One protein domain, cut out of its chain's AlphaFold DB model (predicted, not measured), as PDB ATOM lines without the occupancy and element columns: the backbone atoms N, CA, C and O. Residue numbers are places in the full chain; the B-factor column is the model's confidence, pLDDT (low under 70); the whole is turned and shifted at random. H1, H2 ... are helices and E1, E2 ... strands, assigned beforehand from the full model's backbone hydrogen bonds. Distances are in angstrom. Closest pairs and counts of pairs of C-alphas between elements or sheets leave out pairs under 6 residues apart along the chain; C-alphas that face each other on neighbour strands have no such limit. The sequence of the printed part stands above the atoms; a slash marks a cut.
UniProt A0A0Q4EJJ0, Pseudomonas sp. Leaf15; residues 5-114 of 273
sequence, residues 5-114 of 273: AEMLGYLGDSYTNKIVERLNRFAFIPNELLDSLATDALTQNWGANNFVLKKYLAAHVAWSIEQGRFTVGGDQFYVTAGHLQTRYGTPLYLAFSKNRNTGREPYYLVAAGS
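AT A GLANCE: This is residues 5 to 114 of the 273 residues of a protein of Pseudomonas sp. Leaf15 (UniProt A0A0Q4EJJ0). A strongly twisted sheet of four strands has helices over one face, making two layers: long H4 crosses over E2, and shorter H3 runs over edge strand E4. H2 and H1 pack on H4, with H1 off the sheet. The strands form a meander, E1 E2 E3 E4, each the antiparallel neighbour of the one before. The printed part has 110 residues, with four named helices before four named strands; the class is mixed, helices and strands. It is compact, with a radius of gyration of the C-alphas of 13.3 A and spans of 37 by 32 by 26 A.

HOW THE PARTS SIT: E1, residues 71 to 73, and E2, residues 76 to 85, form a hairpin, with N 71 and O 78 at 3.0 A. E2 and E3, residues 91 to 98, form another, with N 79 and O 94 at 3.0 A. E3 and E4, residues 107 to 113, form a third, with N 95 and O 111 at 2.9 A. H4, residues 48 to 66, is 8.4 A over the sheet; its closest C-alpha pair with E2 is His 60 and Gly 82, 4.9 A. H3, residues 31 to 40, touches H4 about perpendicular at 87 degrees, closest at C-alphas 38 and 53, 7.3 A. H2, residues 19 to 26, touches H4 at C-alphas 23 and 58, 5.2 A. H1, residues 5 to 11, touches H4 at C-alphas 8 and 66, 7.0 A. Each O i to N i+4 pair is within hydrogen-bond range in H1, H2 and H3; in H4, 12 of 15.

IN THESE COORDINATES: H1 begins at C-alpha 5, (130.523, 121.090, 97.144). H4 spans 28.5 A and E3 23.5 A. E4 ends at C-alpha 113, (155.590, 113.878, 100.413).

THE WHOLE: The farthest C-alphas, Tyr 88 and Thr 102, are 40.7 A apart. The printed part has no cut, no link is long, and no printed residue is under 70 in pLDDT.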
ATOM      1  N   ALA A   5     131.739 121.397  96.398       94.38
ATOM      2  CA  ALA A   5     130.523 121.090  97.144       94.38
ATOM      3  C   ALA A   5     130.328 119.573  97.303       94.38
ATOM      4  O   ALA A   5     129.944 119.126  98.382       94.38
ATOM      5  N   GLU A   6     130.666 118.777  96.281       94.38
ATOM      6  CA  GLU A   6     130.710 117.308  96.366       94.38
ATOM      7  C   GLU A   6     131.665 116.845  97.485       94.38
ATOM      8  O   GLU A   6     131.276 116.060  98.353       94.38
ATOM      9  N   MET A   7     132.897 117.366  97.514       95.81
ATOM     10  CA  MET A   7     133.891 117.006  98.536       95.81
ATOM     11  C   MET A   7     133.455 117.408  99.949       95.81
ATOM     12  O   MET A   7     133.609 116.620 100.883       95.81
ATOM     13  N   LEU A   8     132.878 118.602 100.108       94.94
ATOM     14  CA  LEU A   8     132.320 119.055 101.384       94.94
ATOM     15  C   LEU A   8     131.137 118.187 101.829       94.94
ATOM     16  O   LEU A   8     131.033 117.859 103.010       94.94
ATOM     17  N   GLY A   9     130.297 117.747 100.889       94.38
ATOM     18  CA  GLY A   9     129.212 116.806 101.153       94.38
ATOM     19  C   GLY A   9     129.709 115.477 101.728       94.38
ATOM     20  O   GLY A   9     129.136 114.982 102.696       94.38
ATOM     21  N   TYR A  10     130.807 114.931 101.194       94.25
ATOM     22  CA  TYR A  10     131.426 113.713 101.735       94.25
ATOM     23  C   TYR A  10     132.112 113.922 103.085       94.25
ATOM     24  O   TYR A  10     132.079 113.031 103.932       94.25
ATOM     25  N   LEU A  11     132.733 115.084 103.299       92.75
ATOM     26  CA  LEU A  11     133.333 115.430 104.587       92.75
ATOM     27  C   LEU A  11     132.281 115.581 105.695       92.75
ATOM     28  O   LEU A  11     132.605 115.342 106.854       92.75
ATOM     29  N   GLY A  12     131.050 115.975 105.372       91.69
ATOM     30  CA  GLY A  12     129.969 116.114 106.347       91.69
ATOM     31  C   GLY A  12     130.202 117.230 107.373       91.69
ATOM     32  O   GLY A  12     130.885 118.217 107.097       91.69
ATOM     33  N   ASP A  13     129.606 117.073 108.558       89.88
ATOM     34  CA  ASP A  13     129.602 118.097 109.609       89.88
ATOM     35  C   ASP A  13     131.006 118.375 110.178       89.88
ATOM     36  O   ASP A  13     131.768 117.464 110.515       89.88
ATOM     37  N   SER A  14     131.331 119.663 110.292       87.44
ATOM     38  CA  SER A  14     132.585 120.162 110.857       87.44
ATOM     39  C   SER A  14     132.531 120.308 112.381       87.44
ATOM     40  O   SER A  14     133.584 120.302 113.021       87.44
ATOM     41  N   TYR A  15     131.334 120.377 112.976       90.00
ATOM     42  CA  TYR A  15     131.115 120.561 114.410       90.00
ATOM     43  C   TYR A  15     131.245 119.227 115.170       90.00
ATOM     44  O   TYR A  15     130.277 118.639 115.647       90.00
ATOM     45  N   THR A  16     132.471 118.699 115.249       90.19
ATOM     46  CA  THR A  16     132.781 117.435 115.934       90.19
ATOM     47  C   THR A  16     134.235 117.370 116.401       90.19
ATOM     48  O   THR A  16     135.116 117.998 115.815       90.19
ATOM     49  N   ASN A  17     134.503 116.564 117.432       86.81
ATOM     50  CA  ASN A  17     135.866 116.161 117.803       86.81
ATOM     51  C   ASN A  17     136.353 114.922 117.052       86.81
ATOM     52  O   ASN A  17     137.558 114.693 116.993       86.81
ATOM     53  N   LYS A  18     135.440 114.164 116.431       92.19
ATOM     54  CA  LYS A  18     135.738 112.924 115.699       92.19
ATOM     55  C   LYS A  18     136.299 113.180 114.303       92.19
ATOM     56  O   LYS A  18     135.794 112.686 113.290       92.19
ATOM     57  N   ILE A  19     137.293 114.058 114.224       94.12
ATOM     58  CA  ILE A  19     137.808 114.548 112.948       94.12
ATOM     59  C   ILE A  19     138.635 113.482 112.228       94.12
ATOM     60  O   ILE A  19     138.632 113.453 111.000       94.12
ATOM     61  N   VAL A  20     139.273 112.557 112.953       95.44
ATOM     62  CA  VAL A  20     139.997 111.444 112.323       95.44
ATOM     63  C   VAL A  20     139.010 110.463 111.692       95.44
ATOM     64  O   VAL A  20     139.195 110.067 110.544       95.44
ATOM     65  N   GLU A  21     137.906 110.145 112.375       94.38
ATOM     66  CA  GLU A  21     136.815 109.348 111.794       94.38
ATOM     67  C   GLU A  21     136.215 110.035 110.553       94.38
ATOM     68  O   GLU A  21     135.948 109.388 109.542       94.38
ATOM     69  N   ARG A  22     136.032 111.362 110.594       94.88
ATOM     70  CA  ARG A  22     135.591 112.163 109.438       94.88
ATOM     71  C   ARG A  22     136.551 112.024 108.254       94.88
ATOM     72  O   ARG A  22     136.096 111.751 107.147       94.88
ATOM     73  N   LEU A  23     137.858 112.159 108.487       96.38
ATOM     74  CA  LEU A  23     138.871 111.983 107.448       96.38
ATOM     75  C   LEU A  23     138.857 110.559 106.883       96.38
ATOM     76  O   LEU A  23     138.878 110.400 105.669       96.38
ATOM     77  N   ASN A  24     138.752 109.544 107.741       95.62
ATOM     78  CA  ASN A  24     138.718 108.143 107.321       95.62
ATOM     79  C   ASN A  24     137.443 107.788 106.547       95.62
ATOM     80  O   ASN A  24     137.493 106.943 105.669       95.62
ATOM     81  N   ARG A  25     136.300 108.428 106.825       95.56
ATOM     82  CA  ARG A  25     135.086 108.271 106.002       95.56
ATOM     83  C   ARG A  25     135.213 108.954 104.644       95.56
ATOM     84  O   ARG A  25     134.608 108.497 103.680       95.56
ATOM     85  N   PHE A  26     135.976 110.043 104.577       97.00
ATOM     86  CA  PHE A  26     136.228 110.796 103.351       97.00
ATOM     87  C   PHE A  26     137.266 110.117 102.450       97.00
ATOM     88  O   PHE A  26     137.079 110.047 101.235       97.00
ATOM     89  N   ALA A  27     138.359 109.613 103.019       97.38
ATOM     90  CA  ALA A  27     139.431 109.007 102.254       97.38
ATOM     91  C   ALA A  27     140.087 107.835 102.979       97.38
ATOM     92  O   ALA A  27     140.396 107.908 104.167       97.38
ATOM     93  N   PHE A  28     140.409 106.792 102.218       96.94
ATOM     94  CA  PHE A  28     141.323 105.759 102.687       96.94
ATOM     95  C   PHE A  28     142.760 106.299 102.729       96.94
ATOM     96  O   PHE A  28     143.275 106.789 101.718       96.94
ATOM     97  N   ILE A  29     143.414 106.184 103.887       96.25
ATOM     98  CA  ILE A  29     144.794 106.633 104.114       96.25
ATOM     99  C   ILE A  29     145.663 105.415 104.450       96.25
ATOM    100  O   ILE A  29     145.548 104.878 105.553       96.25
ATOM    101  N   PRO A  30     146.540 104.970 103.533       95.44
ATOM    102  CA  PRO A  30     147.494 103.904 103.819       95.44
ATOM    103  C   PRO A  30     148.461 104.308 104.940       95.44
ATOM    104  O   PRO A  30     149.054 105.388 104.881       95.44
ATOM    105  N   ASN A  31     148.675 103.420 105.917       94.94
ATOM    106  CA  ASN A  31     149.624 103.663 107.014       94.94
ATOM    107  C   ASN A  31     151.046 103.921 106.491       94.94
ATOM    108  O   ASN A  31     151.707 104.829 106.963       94.94
ATOM    109  N   GLU A  32     151.472 103.216 105.442       96.38
ATOM    110  CA  GLU A  32     152.794 103.384 104.819       96.38
ATOM    111  C   GLU A  32     153.045 104.825 104.339       96.38
ATOM    112  O   GLU A  32     154.132 105.374 104.523       96.38
ATOM    113  N   LEU A  33     152.027 105.467 103.752       96.62
ATOM    114  CA  LEU A  33     152.122 106.861 103.310       96.62
ATOM    115  C   LEU A  33     152.123 107.829 104.493       96.62
ATOM    116  O   LEU A  33     152.802 108.854 104.445       96.62
ATOM    117  N   LEU A  34     151.383 107.505 105.553       96.38
ATOM    118  CA  LEU A  34     151.375 108.284 106.785       96.38
ATOM    119  C   LEU A  34     152.734 108.221 107.498       96.38
ATOM    120  O   LEU A  34     153.246 109.256 107.914       96.38
ATOM    121  N   ASP A  35     153.340 107.038 107.580       96.31
ATOM    122  CA  ASP A  35     154.649 106.814 108.198       96.31
ATOM    123  C   ASP A  35     155.764 107.503 107.396       96.31
ATOM    124  O   ASP A  35     156.652 108.148 107.965       96.31
ATOM    125  N   SER A  36     155.678 107.449 106.062       95.25
ATOM    126  CA  SER A  36     156.574 108.200 105.179       95.25
ATOM    127  C   SER A  36     156.443 109.706 105.404       95.25
ATOM    128  O   SER A  36     157.450 110.404 105.504       95.25
ATOM    129  N   LEU A  37     155.215 110.219 105.522       96.44
ATOM    130  CA  LEU A  37     154.969 111.637 105.772       96.44
ATOM    131  C   LEU A  37     155.492 112.073 107.150       96.44
ATOM    132  O   LEU A  37     156.095 113.142 107.259       96.44
ATOM    133  N   ALA A  38     155.295 111.250 108.182       96.38
ATOM    134  CA  ALA A  38     155.822 111.484 109.524       96.38
ATOM    135  C   ALA A  38     157.357 111.566 109.530       96.38
ATOM    136  O   ALA A  38     157.918 112.418 110.218       96.38
ATOM    137  N   THR A  39     158.016 110.715 108.738       95.25
ATOM    138  CA  THR A  39     159.481 110.672 108.601       95.25
ATOM    139  C   THR A  39     160.031 111.865 107.818       95.25
ATOM    140  O   THR A  39     161.076 112.411 108.172       95.25
ATOM    141  N   ASP A  40     159.340 112.277 106.753       95.12
ATOM    142  CA  ASP A  40     159.758 113.393 105.898       95.12
ATOM    143  C   ASP A  40     159.568 114.762 106.566       95.12
ATOM    144  O   ASP A  40     160.293 115.717 106.255       95.12
ATOM    145  N   ALA A  41     158.574 114.879 107.449       95.31
ATOM    146  CA  ALA A  41     158.302 116.088 108.213       95.31
ATOM    147  C   ALA A  41     159.416 116.386 109.229       95.31
ATOM    148  O   ALA A  41     160.232 115.539 109.585       95.31
ATOM    149  N   LEU A  42     159.450 117.627 109.725       93.00
ATOM    150  CA  LEU A  42     160.263 117.965 110.893       93.00
ATOM    151  C   LEU A  42     159.985 116.982 112.037       93.00
ATOM    152  O   LEU A  42     158.826 116.758 112.381       93.00
ATOM    153  N   THR A  43     161.055 116.437 112.619       91.38
ATOM    154  CA  THR A  43     160.982 115.441 113.690       91.38
ATOM    155  C   THR A  43     160.165 115.969 114.864       91.38
ATOM    156  O   THR A  43     160.454 117.037 115.396       91.38
ATOM    157  N   GLN A  44     159.145 115.208 115.245       93.44
ATOM    158  CA  GLN A  44     158.321 115.416 116.431       93.44
ATOM    159  C   GLN A  44     157.647 114.089 116.796       93.44
ATOM    160  O   GLN A  44     157.469 113.231 115.926       93.44
ATOM    161  N   ASN A  45     157.250 113.921 118.055       95.31
ATOM    162  CA  ASN A  45     156.489 112.751 118.469       95.31
ATOM    163  C   ASN A  45     155.019 112.889 118.027       95.31
ATOM    164  O   ASN A  45     154.327 113.834 118.409       95.31
ATOM    165  N   TRP A  46     154.528 111.963 117.202       96.19
ATOM    166  CA  TRP A  46     153.143 111.955 116.709       96.19
ATOM    167  C   TRP A  46     152.196 111.071 117.539       96.19
ATOM    168  O   TRP A  46     151.006 110.991 117.213       96.19
ATOM    169  N   GLY A  47     152.705 110.448 118.607       94.25
ATOM    170  CA  GLY A  47     151.994 109.484 119.440       94.25
ATOM    171  C   GLY A  47     151.759 108.145 118.744       94.25
ATOM    172  O   GLY A  47     152.174 107.924 117.599       94.25
ATOM    173  N   ALA A  48     151.050 107.252 119.435       92.00
ATOM    174  CA  ALA A  48     150.708 105.931 118.920       92.00
ATOM    175  C   ALA A  48     150.048 106.007 117.528       92.00
ATOM    176  O   ALA A  48     149.164 106.830 117.282       92.00
ATOM    177  N   ASN A  49     150.498 105.151 116.602       92.50
ATOM    178  CA  ASN A  49     149.981 105.044 115.229       92.50
ATOM    179  C   ASN A  49     149.923 106.374 114.450       92.50
ATOM    180  O   ASN A  49     149.053 106.549 113.584       92.50
ATOM    181  N   ASN A  50     150.812 107.324 114.772       95.81
ATOM    182  CA  ASN A  50     150.825 108.667 114.195       95.81
ATOM    183  C   ASN A  50     149.471 109.393 114.358       95.81
ATOM    184  O   ASN A  50     149.043 110.149 113.481       95.81
ATOM    185  N   PHE A  51     148.751 109.160 115.460       96.00
ATOM    186  CA  PHE A  51     147.379 109.647 115.605       96.00
ATOM    187  C   PHE A  51     147.281 111.178 115.664       96.00
ATOM    188  O   PHE A  51     146.370 111.755 115.067       96.00
ATOM    189  N   VAL A  52     148.252 111.872 116.272       97.31
ATOM    190  CA  VAL A  52     148.288 113.346 116.227       97.31
ATOM    191  C   VAL A  52     148.494 113.847 114.797       97.31
ATOM    192  O   VAL A  52     147.900 114.856 114.413       97.31
ATOM    193  N   LEU A  53     149.272 113.130 113.976       97.62
ATOM    194  CA  LEU A  53     149.429 113.458 112.559       97.62
ATOM    195  C   LEU A  53     148.106 113.269 111.814       97.62
ATOM    196  O   LEU A  53     147.689 114.172 111.095       97.62
ATOM    197  N   LYS A  54     147.395 112.153 112.029       97.50
ATOM    198  CA  LYS A  54     146.056 111.936 111.445       97.50
ATOM    199  C   LYS A  54     145.098 113.061 111.827       97.50
ATOM    200  O   LYS A  54     144.418 113.603 110.959       97.50
ATOM    201  N   LYS A  55     145.088 113.454 113.103       97.25
ATOM    202  CA  LYS A  55     144.266 114.554 113.622       97.25
ATOM    203  C   LYS A  55     144.629 115.894 112.973       97.25
ATOM    204  O   LYS A  55     143.742 116.642 112.567       97.25
ATOM    205  N   TYR A  56     145.922 116.165 112.805       97.81
ATOM    206  CA  TYR A  56     146.424 117.336 112.087       97.81
ATOM    207  C   TYR A  56     145.957 117.353 110.626       97.81
ATOM    208  O   TYR A  56     145.365 118.332 110.175       97.81
ATOM    209  N   LEU A  57     146.153 116.255 109.894       98.06
ATOM    210  CA  LEU A  57     145.720 116.142 108.502       98.06
ATOM    211  C   LEU A  57     144.201 116.257 108.366       98.06
ATOM    212  O   LEU A  57     143.730 116.911 107.442       98.06
ATOM    213  N   ALA A  58     143.432 115.690 109.296       97.44
ATOM    214  CA  ALA A  58     141.975 115.738 109.270       97.44
ATOM    215  C   ALA A  58     141.428 117.169 109.269       97.44
ATOM    216  O   ALA A  58     140.523 117.482 108.497       97.44
ATOM    217  N   ALA A  59     142.002 118.045 110.095       97.38
ATOM    218  CA  ALA A  59     141.635 119.456 110.111       97.38
ATOM    219  C   ALA A  59     142.116 120.178 108.842       97.38
ATOM    220  O   ALA A  59     141.337 120.849 108.169       97.38
ATOM    221  N   HIS A  60     143.389 120.008 108.474       98.19
ATOM    222  CA  HIS A  60     143.998 120.784 107.389       98.19
ATOM    223  C   HIS A  60     143.508 120.378 105.990       98.19
ATOM    224  O   HIS A  60     143.373 121.238 105.121       98.19
ATOM    225  N   VAL A  61     143.187 119.103 105.757       98.12
ATOM    226  CA  VAL A  61     142.561 118.652 104.500       98.12
ATOM    227  C   VAL A  61     141.165 119.258 104.362       98.12
ATOM    228  O   VAL A  61     140.845 119.801 103.304       98.12
ATOM    229  N   ALA A  62     140.364 119.231 105.433       97.19
ATOM    230  CA  ALA A  62     139.043 119.851 105.441       97.19
ATOM    231  C   ALA A  62     139.134 121.357 105.155       97.19
ATOM    232  O   ALA A  62     138.486 121.833 104.228       97.19
ATOM    233  N   TRP A  63     140.018 122.084 105.845       97.75
ATOM    234  CA  TRP A  63     140.231 123.514 105.597       97.75
ATOM    235  C   TRP A  63     140.707 123.811 104.177       97.75
ATOM    236  O   TRP A  63     140.269 124.790 103.578       97.75
ATOM    237  N   SER A  64     141.562 122.962 103.604       98.12
ATOM    238  CA  SER A  64     142.018 123.131 102.219       98.12
ATOM    239  C   SER A  64     140.853 123.051 101.235       98.12
ATOM    240  O   SER A  64     140.771 123.845 100.302       98.12
ATOM    241  N   ILE A  65     139.920 122.128 101.461       97.50
ATOM    242  CA  ILE A  65     138.728 121.974 100.626       97.50
ATOM    243  C   ILE A  65     137.740 123.119 100.883       97.50
ATOM    244  O   ILE A  65     137.264 123.730  99.930       97.50
ATOM    245  N   GLU A  66     137.464 123.460 102.141       95.94
ATOM    246  CA  GLU A  66     136.551 124.544 102.544       95.94
ATOM    247  C   GLU A  66     136.985 125.902 101.970       95.94
ATOM    248  O   GLU A  66     136.156 126.671 101.490       95.94
ATOM    249  N   GLN A  67     138.290 126.171 101.937       97.00
ATOM    250  CA  GLN A  67     138.859 127.437 101.472       97.00
ATOM    251  C   GLN A  67     139.233 127.441  99.979       97.00
ATOM    252  O   GLN A  67     139.805 128.418  99.493       97.00
ATOM    253  N   GLY A  68     138.977 126.353  99.243       96.69
ATOM    254  CA  GLY A  68     139.373 126.234  97.834       96.69
ATOM    255  C   GLY A  68     140.894 126.228  97.613       96.69
ATOM    256  O   GLY A  68     141.377 126.607  96.547       96.69
ATOM    257  N   ARG A  69     141.672 125.815  98.620       96.94
ATOM    258  CA  ARG A  69     143.143 125.717  98.610       96.94
ATOM    259  C   ARG A  69     143.605 124.326  98.162       96.94
ATOM    260  O   ARG A  69     144.440 123.686  98.795       96.94
ATOM    261  N   PHE A  70     143.050 123.849  97.055       97.00
ATOM    262  CA  PHE A  70     143.438 122.596  96.415       97.00
ATOM    263  C   PHE A  70     143.633 122.819  94.916       97.00
ATOM    264  O   PHE A  70     143.083 123.754  94.336       97.00
ATOM    265  N   THR A  71     144.417 121.960  94.274       96.69
ATOM    266  CA  THR A  71     144.567 121.951  92.813       96.69
ATOM    267  C   THR A  71     144.108 120.617  92.251       96.69
ATOM    268  O   THR A  71     143.998 119.623  92.967       96.69
ATOM    269  N   VAL A  72     143.798 120.587  90.958       96.12
ATOM    270  CA  VAL A  72     143.306 119.390  90.269       96.12
ATOM    271  C   VAL A  72     144.210 119.096  89.081       96.12
ATOM    272  O   VAL A  72     144.616 120.007  88.360       96.12
ATOM    273  N   GLY A  73     144.509 117.820  88.859       93.00
ATOM    274  CA  GLY A  73     145.280 117.355  87.712       93.00
ATOM    275  C   GLY A  73     144.889 115.934  87.339       93.00
ATOM    276  O   GLY A  73     144.959 115.034  88.168       93.00
ATOM    277  N   GLY A  74     144.460 115.733  86.091       89.81
ATOM    278  CA  GLY A  74     144.000 114.423  85.629       89.81
ATOM    279  C   GLY A  74     142.831 113.893  86.465       89.81
ATOM    280  O   GLY A  74     141.772 114.518  86.533       89.81
ATOM    281  N   ASP A  75     143.029 112.735  87.090       92.94
ATOM    282  CA  ASP A  75     142.078 112.065  87.980       92.94
ATOM    283  C   ASP A  75     142.420 112.236  89.469       92.94
ATOM    284  O   ASP A  75     141.915 111.482  90.300       92.94
ATOM    285  N   GLN A  76     143.245 113.231  89.808       96.25
ATOM    286  CA  GLN A  76     143.680 113.521  91.170       96.25
ATOM    287  C   GLN A  76     143.371 114.960  91.590       96.25
ATOM    288  O   GLN A  76     143.310 115.877  90.763       96.25
ATOM    289  N   PHE A  77     143.228 115.158  92.898       97.31
ATOM    290  CA  PHE A  77     143.337 116.470  93.523       97.31
ATOM    291  C   PHE A  77     144.494 116.490  94.517       97.31
ATOM    292  O   PHE A  77     144.865 115.465  95.094       97.31
ATOM    293  N   TYR A  78     145.064 117.674  94.703       98.00
ATOM    294  CA  TYR A  78     146.249 117.895  95.511       98.00
ATOM    295  C   TYR A  78     145.966 118.953  96.565       98.00
ATOM    296  O   TYR A  78     145.412 120.012  96.268       98.00
ATOM    297  N   VAL A  79     146.405 118.681  97.786       98.31
ATOM    298  CA  VAL A  79     146.422 119.635  98.901       98.31
ATOM    299  C   VAL A  79     147.808 119.632  99.525       98.31
ATOM    300  O   VAL A  79     148.588 118.696  99.334       98.31
ATOM    301  N   THR A  80     148.145 120.670 100.280       98.19
ATOM    302  CA  THR A  80     149.299 120.566 101.173       98.19
ATOM    303  C   THR A  80     148.936 119.673 102.362       98.19
ATOM    304  O   THR A  80     147.774 119.574 102.760       98.19
ATOM    305  N   ALA A  81     149.928 119.034 102.974       97.94
ATOM    306  CA  ALA A  81     149.777 118.375 104.266       97.94
ATOM    307  C   ALA A  81     149.741 119.440 105.382       97.94
ATOM    308  O   ALA A  81     150.635 119.518 106.223       97.94
ATOM    309  N   GLY A  82     148.752 120.339 105.327       97.50
ATOM    310  CA  GLY A  82     148.698 121.548 106.145       97.50
ATOM    311  C   GLY A  82     149.921 122.436 105.935       97.50
ATOM    312  O   GLY A  82     150.237 122.815 104.807       97.50
ATOM    313  N   HIS A  83     150.617 122.748 107.027       97.81
ATOM    314  CA  HIS A  83     151.868 123.521 107.044       97.81
ATOM    315  C   HIS A  83     153.101 122.639 107.294       97.81
ATOM    316  O   HIS A  83     154.168 123.154 107.632       97.81
ATOM    317  N   LEU A  84     152.978 121.312 107.161       97.62
ATOM    318  CA  LEU A  84     154.122 120.418 107.325       97.62
ATOM    319  C   LEU A  84     155.153 120.645 106.224       97.62
ATOM    320  O   LEU A  84     154.834 120.853 105.052       97.62
ATOM    321  N   GLN A  85     156.412 120.573 106.631       96.38
ATOM    322  CA  GLN A  85     157.559 120.804 105.775       96.38
ATOM    323  C   GLN A  85     158.701 119.874 106.166       96.38
ATOM    324  O   GLN A  85     158.795 119.432 107.314       96.38
ATOM    325  N   THR A  86     159.592 119.629 105.213       95.69
ATOM    326  CA  THR A  86     160.855 118.940 105.462       95.69
ATOM    327  C   THR A  86     161.782 119.788 106.333       95.69
ATOM    328  O   THR A  86     161.591 120.997 106.494       95.69
ATOM    329  N   ARG A  87     162.880 119.186 106.809       92.56
ATOM    330  CA  ARG A  87     163.969 119.912 107.493       92.56
ATOM    331  C   ARG A  87     164.572 121.074 106.694       92.56
ATOM    332  O   ARG A  87     165.228 121.932 107.271       92.56
ATOM    333  N   TYR A  88     164.363 121.096 105.379       92.62
ATOM    334  CA  TYR A  88     164.848 122.140 104.476       92.62
ATOM    335  C   TYR A  88     163.787 123.202 104.155       92.62
ATOM    336  O   TYR A  88     164.021 124.058 103.308       92.62
ATOM    337  N   GLY A  89     162.615 123.143 104.797       92.75
ATOM    338  CA  GLY A  89     161.517 124.078 104.554       92.75
ATOM    339  C   GLY A  89     160.729 123.799 103.272       92.75
ATOM    340  O   GLY A  89     160.003 124.668 102.799       92.75
ATOM    341  N   THR A  90     160.865 122.609 102.678       95.31
ATOM    342  CA  THR A  90     160.050 122.218 101.518       95.31
ATOM    343  C   THR A  90     158.673 121.760 101.996       95.31
ATOM    344  O   THR A  90     158.635 120.824 102.799       95.31
ATOM    345  N   PRO A  91     157.559 122.346 101.521       96.81
ATOM    346  CA  PRO A  91     156.223 121.896 101.900       96.81
ATOM    347  C   PRO A  91     155.983 120.432 101.531       96.81
ATOM    348  O   PRO A  91     156.503 119.931 100.530       96.81
ATOM    349  N   LEU A  92     155.181 119.757 102.347       97.94
ATOM    350  CA  LEU A  92     154.698 118.410 102.074       97.94
ATOM    351  C   LEU A  92     153.291 118.476 101.490       97.94
ATOM    352  O   LEU A  92     152.489 119.339 101.852       97.94
ATOM    353  N   TYR A  93     152.988 117.547 100.596       98.31
ATOM    354  CA  TYR A  93     151.736 117.518  99.859       98.31
ATOM    355  C   TYR A  93     151.082 116.146  99.924       98.31
ATOM    356  O   TYR A  93     151.744 115.139 100.174       98.31
ATOM    357  N   LEU A  94     149.780 116.129  99.657       98.38
ATOM    358  CA  LEU A  94     148.942 114.945  99.569       98.38
ATOM    359  C   LEU A  94     148.256 114.927  98.204       98.38
ATOM    360  O   LEU A  94     147.718 115.948  97.769       98.38
ATOM    361  N   ALA A  95     148.260 113.772  97.547       97.81
ATOM    362  CA  ALA A  95     147.556 113.536  96.293       97.81
ATOM    363  C   ALA A  95     146.473 112.480  96.506       97.81
ATOM    364  O   ALA A  95     146.766 111.358  96.921       97.81
ATOM    365  N   PHE A  96     145.234 112.825  96.186       97.69
ATOM    366  CA  PHE A  96     144.074 111.956  96.345       97.69
ATOM    367  C   PHE A  96     143.446 111.657  94.988       97.69
ATOM    368  O   PHE A  96     143.390 112.530  94.125       97.69
ATOM    369  N   SER A  97     142.919 110.447  94.813       96.56
ATOM    370  CA  SER A  97     142.122 110.064  93.642       96.56
ATOM    371  C   SER A  97     140.742 109.568  94.070       96.56
ATOM    372  O   SER A  97     140.533 109.194  95.228       96.56
ATOM    373  N   LYS A  98     139.774 109.589  93.145       95.06
ATOM    374  CA  LYS A  98     138.439 109.025  93.386       95.06
ATOM    375  C   LYS A  98     138.545 107.511  93.528       95.06
ATOM    376  O   LYS A  98     139.075 106.827  92.652       95.06
ATOM    377  N   ASN A  99     137.976 106.980  94.599       93.44
ATOM    378  CA  ASN A  99     137.853 105.546  94.772       93.44
ATOM    379  C   ASN A  99     136.737 105.017  93.864       93.44
ATOM    380  O   ASN A  99     135.617 105.523  93.873       93.44
ATOM    381  N   ARG A 100     137.042 104.003  93.052       89.25
ATOM    382  CA  ARG A 100     136.068 103.388  92.130       89.25
ATOM    383  C   ARG A 100     135.363 102.175  92.736       89.25
ATOM    384  O   ARG A 100     134.440 101.643  92.124       89.25
ATOM    385  N   ASN A 101     135.789 101.735  93.919       89.25
ATOM    386  CA  ASN A 101     135.203 100.590  94.598       89.25
ATOM    387  C   ASN A 101     133.905 100.999  95.303       89.25
ATOM    388  O   ASN A 101     133.904 101.844  96.196       89.25
ATOM    389  N   THR A 102     132.791 100.370  94.930       84.25
ATOM    390  CA  THR A 102     131.490 100.596  95.570       84.25
ATOM    391  C   THR A 102     131.512 100.167  97.037       84.25
ATOM    392  O   THR A 102     131.991  99.077  97.349       84.25
ATOM    393  N   GLY A 103     130.960 100.993  97.930       85.81
ATOM    394  CA  GLY A 103     130.905 100.713  99.373       85.81
ATOM    395  C   GLY A 103     132.200 101.016 100.135       85.81
ATOM    396  O   GLY A 103     132.342 100.593 101.279       85.81
ATOM    397  N   ARG A 104     133.145 101.722  99.505       92.81
ATOM    398  CA  ARG A 104     134.364 102.243 100.133       92.81
ATOM    399  C   ARG A 104     134.300 103.762 100.276       92.81
ATOM    400  O   ARG A 104     133.381 104.406  99.772       92.81
ATOM    401  N   GLU A 105     135.290 104.307 100.968       94.75
ATOM    402  CA  GLU A 105     135.549 105.737 101.098       94.75
ATOM    403  C   GLU A 105     135.599 106.385  99.702       94.75
ATOM    404  O   GLU A 105     136.190 105.788  98.798       94.75
ATOM    405  N   PRO A 106     135.020 107.580  99.490       95.62
ATOM    406  CA  PRO A 106     134.894 108.188  98.164       95.62
ATOM    407  C   PRO A 106     136.242 108.553  97.528       95.62
ATOM    408  O   PRO A 106     136.352 108.609  96.299       95.62
ATOM    409  N   TYR A 107     137.281 108.757  98.339       97.06
ATOM    410  CA  TYR A 107     138.638 109.033  97.879       97.06
ATOM    411  C   TYR A 107     139.653 108.078  98.511       97.06
ATOM    412  O   TYR A 107     139.372 107.365  99.473       97.06
ATOM    413  N   TYR A 108     140.864 108.057  97.968       96.69
ATOM    414  CA  TYR A 108     141.999 107.384  98.587       96.69
ATOM    415  C   TYR A 108     143.279 108.182  98.349       96.69
ATOM    416  O   TYR A 108     143.438 108.829  97.308       96.69
ATOM    417  N   LEU A 109     144.174 108.161  99.333       97.50
ATOM    418  CA  LEU A 109     145.474 108.815  99.252       97.50
ATOM    419  C   LEU A 109     146.410 107.979  98.368       97.50
ATOM    420  O   LEU A 109     146.680 106.816  98.657       97.50
ATOM    421  N   VAL A 110     146.893 108.583  97.283       96.25
ATOM    422  CA  VAL A 110     147.762 107.944  96.281       96.25
ATOM    423  C   VAL A 110     149.233 108.209  96.579       96.25
ATOM    424  O   VAL A 110     150.075 107.337  96.384       96.25
ATOM    425  N   ALA A 111     149.551 109.426  97.019       96.62
ATOM    426  CA  ALA A 111     150.915 109.838  97.315       96.62
ATOM    427  C   ALA A 111     150.940 110.897  98.419       96.62
ATOM    428  O   ALA A 111     150.039 111.732  98.519       96.62
ATOM    429  N   ALA A 112     152.010 110.879  99.207       96.94
ATOM    430  CA  ALA A 112     152.318 111.873 100.221       96.94
ATOM    431  C   ALA A 112     153.817 112.196 100.169       96.94
ATOM    432  O   ALA A 112     154.627 111.298  99.944       96.94
ATOM    433  N   GLY A 113     154.187 113.465 100.342       96.38
ATOM    434  CA  GLY A 113     155.590 113.878 100.413       96.38
ATOM    435  C   GLY A 113     155.888 115.203  99.712       96.38
ATOM    436  O   GLY A 113     154.993 115.923  99.274       96.38
ATOM    437  N   SER A 114     157.174 115.537  99.608       94.88
ATOM    438  CA  SER A 114     157.647 116.801  99.008       94.88
ATOM    439  C   SER A 114     157.736 116.774  97.477       94.88
ATOM    440  O   SER A 114     157.755 117.823  96.835       94.88
TER     441      SER A 114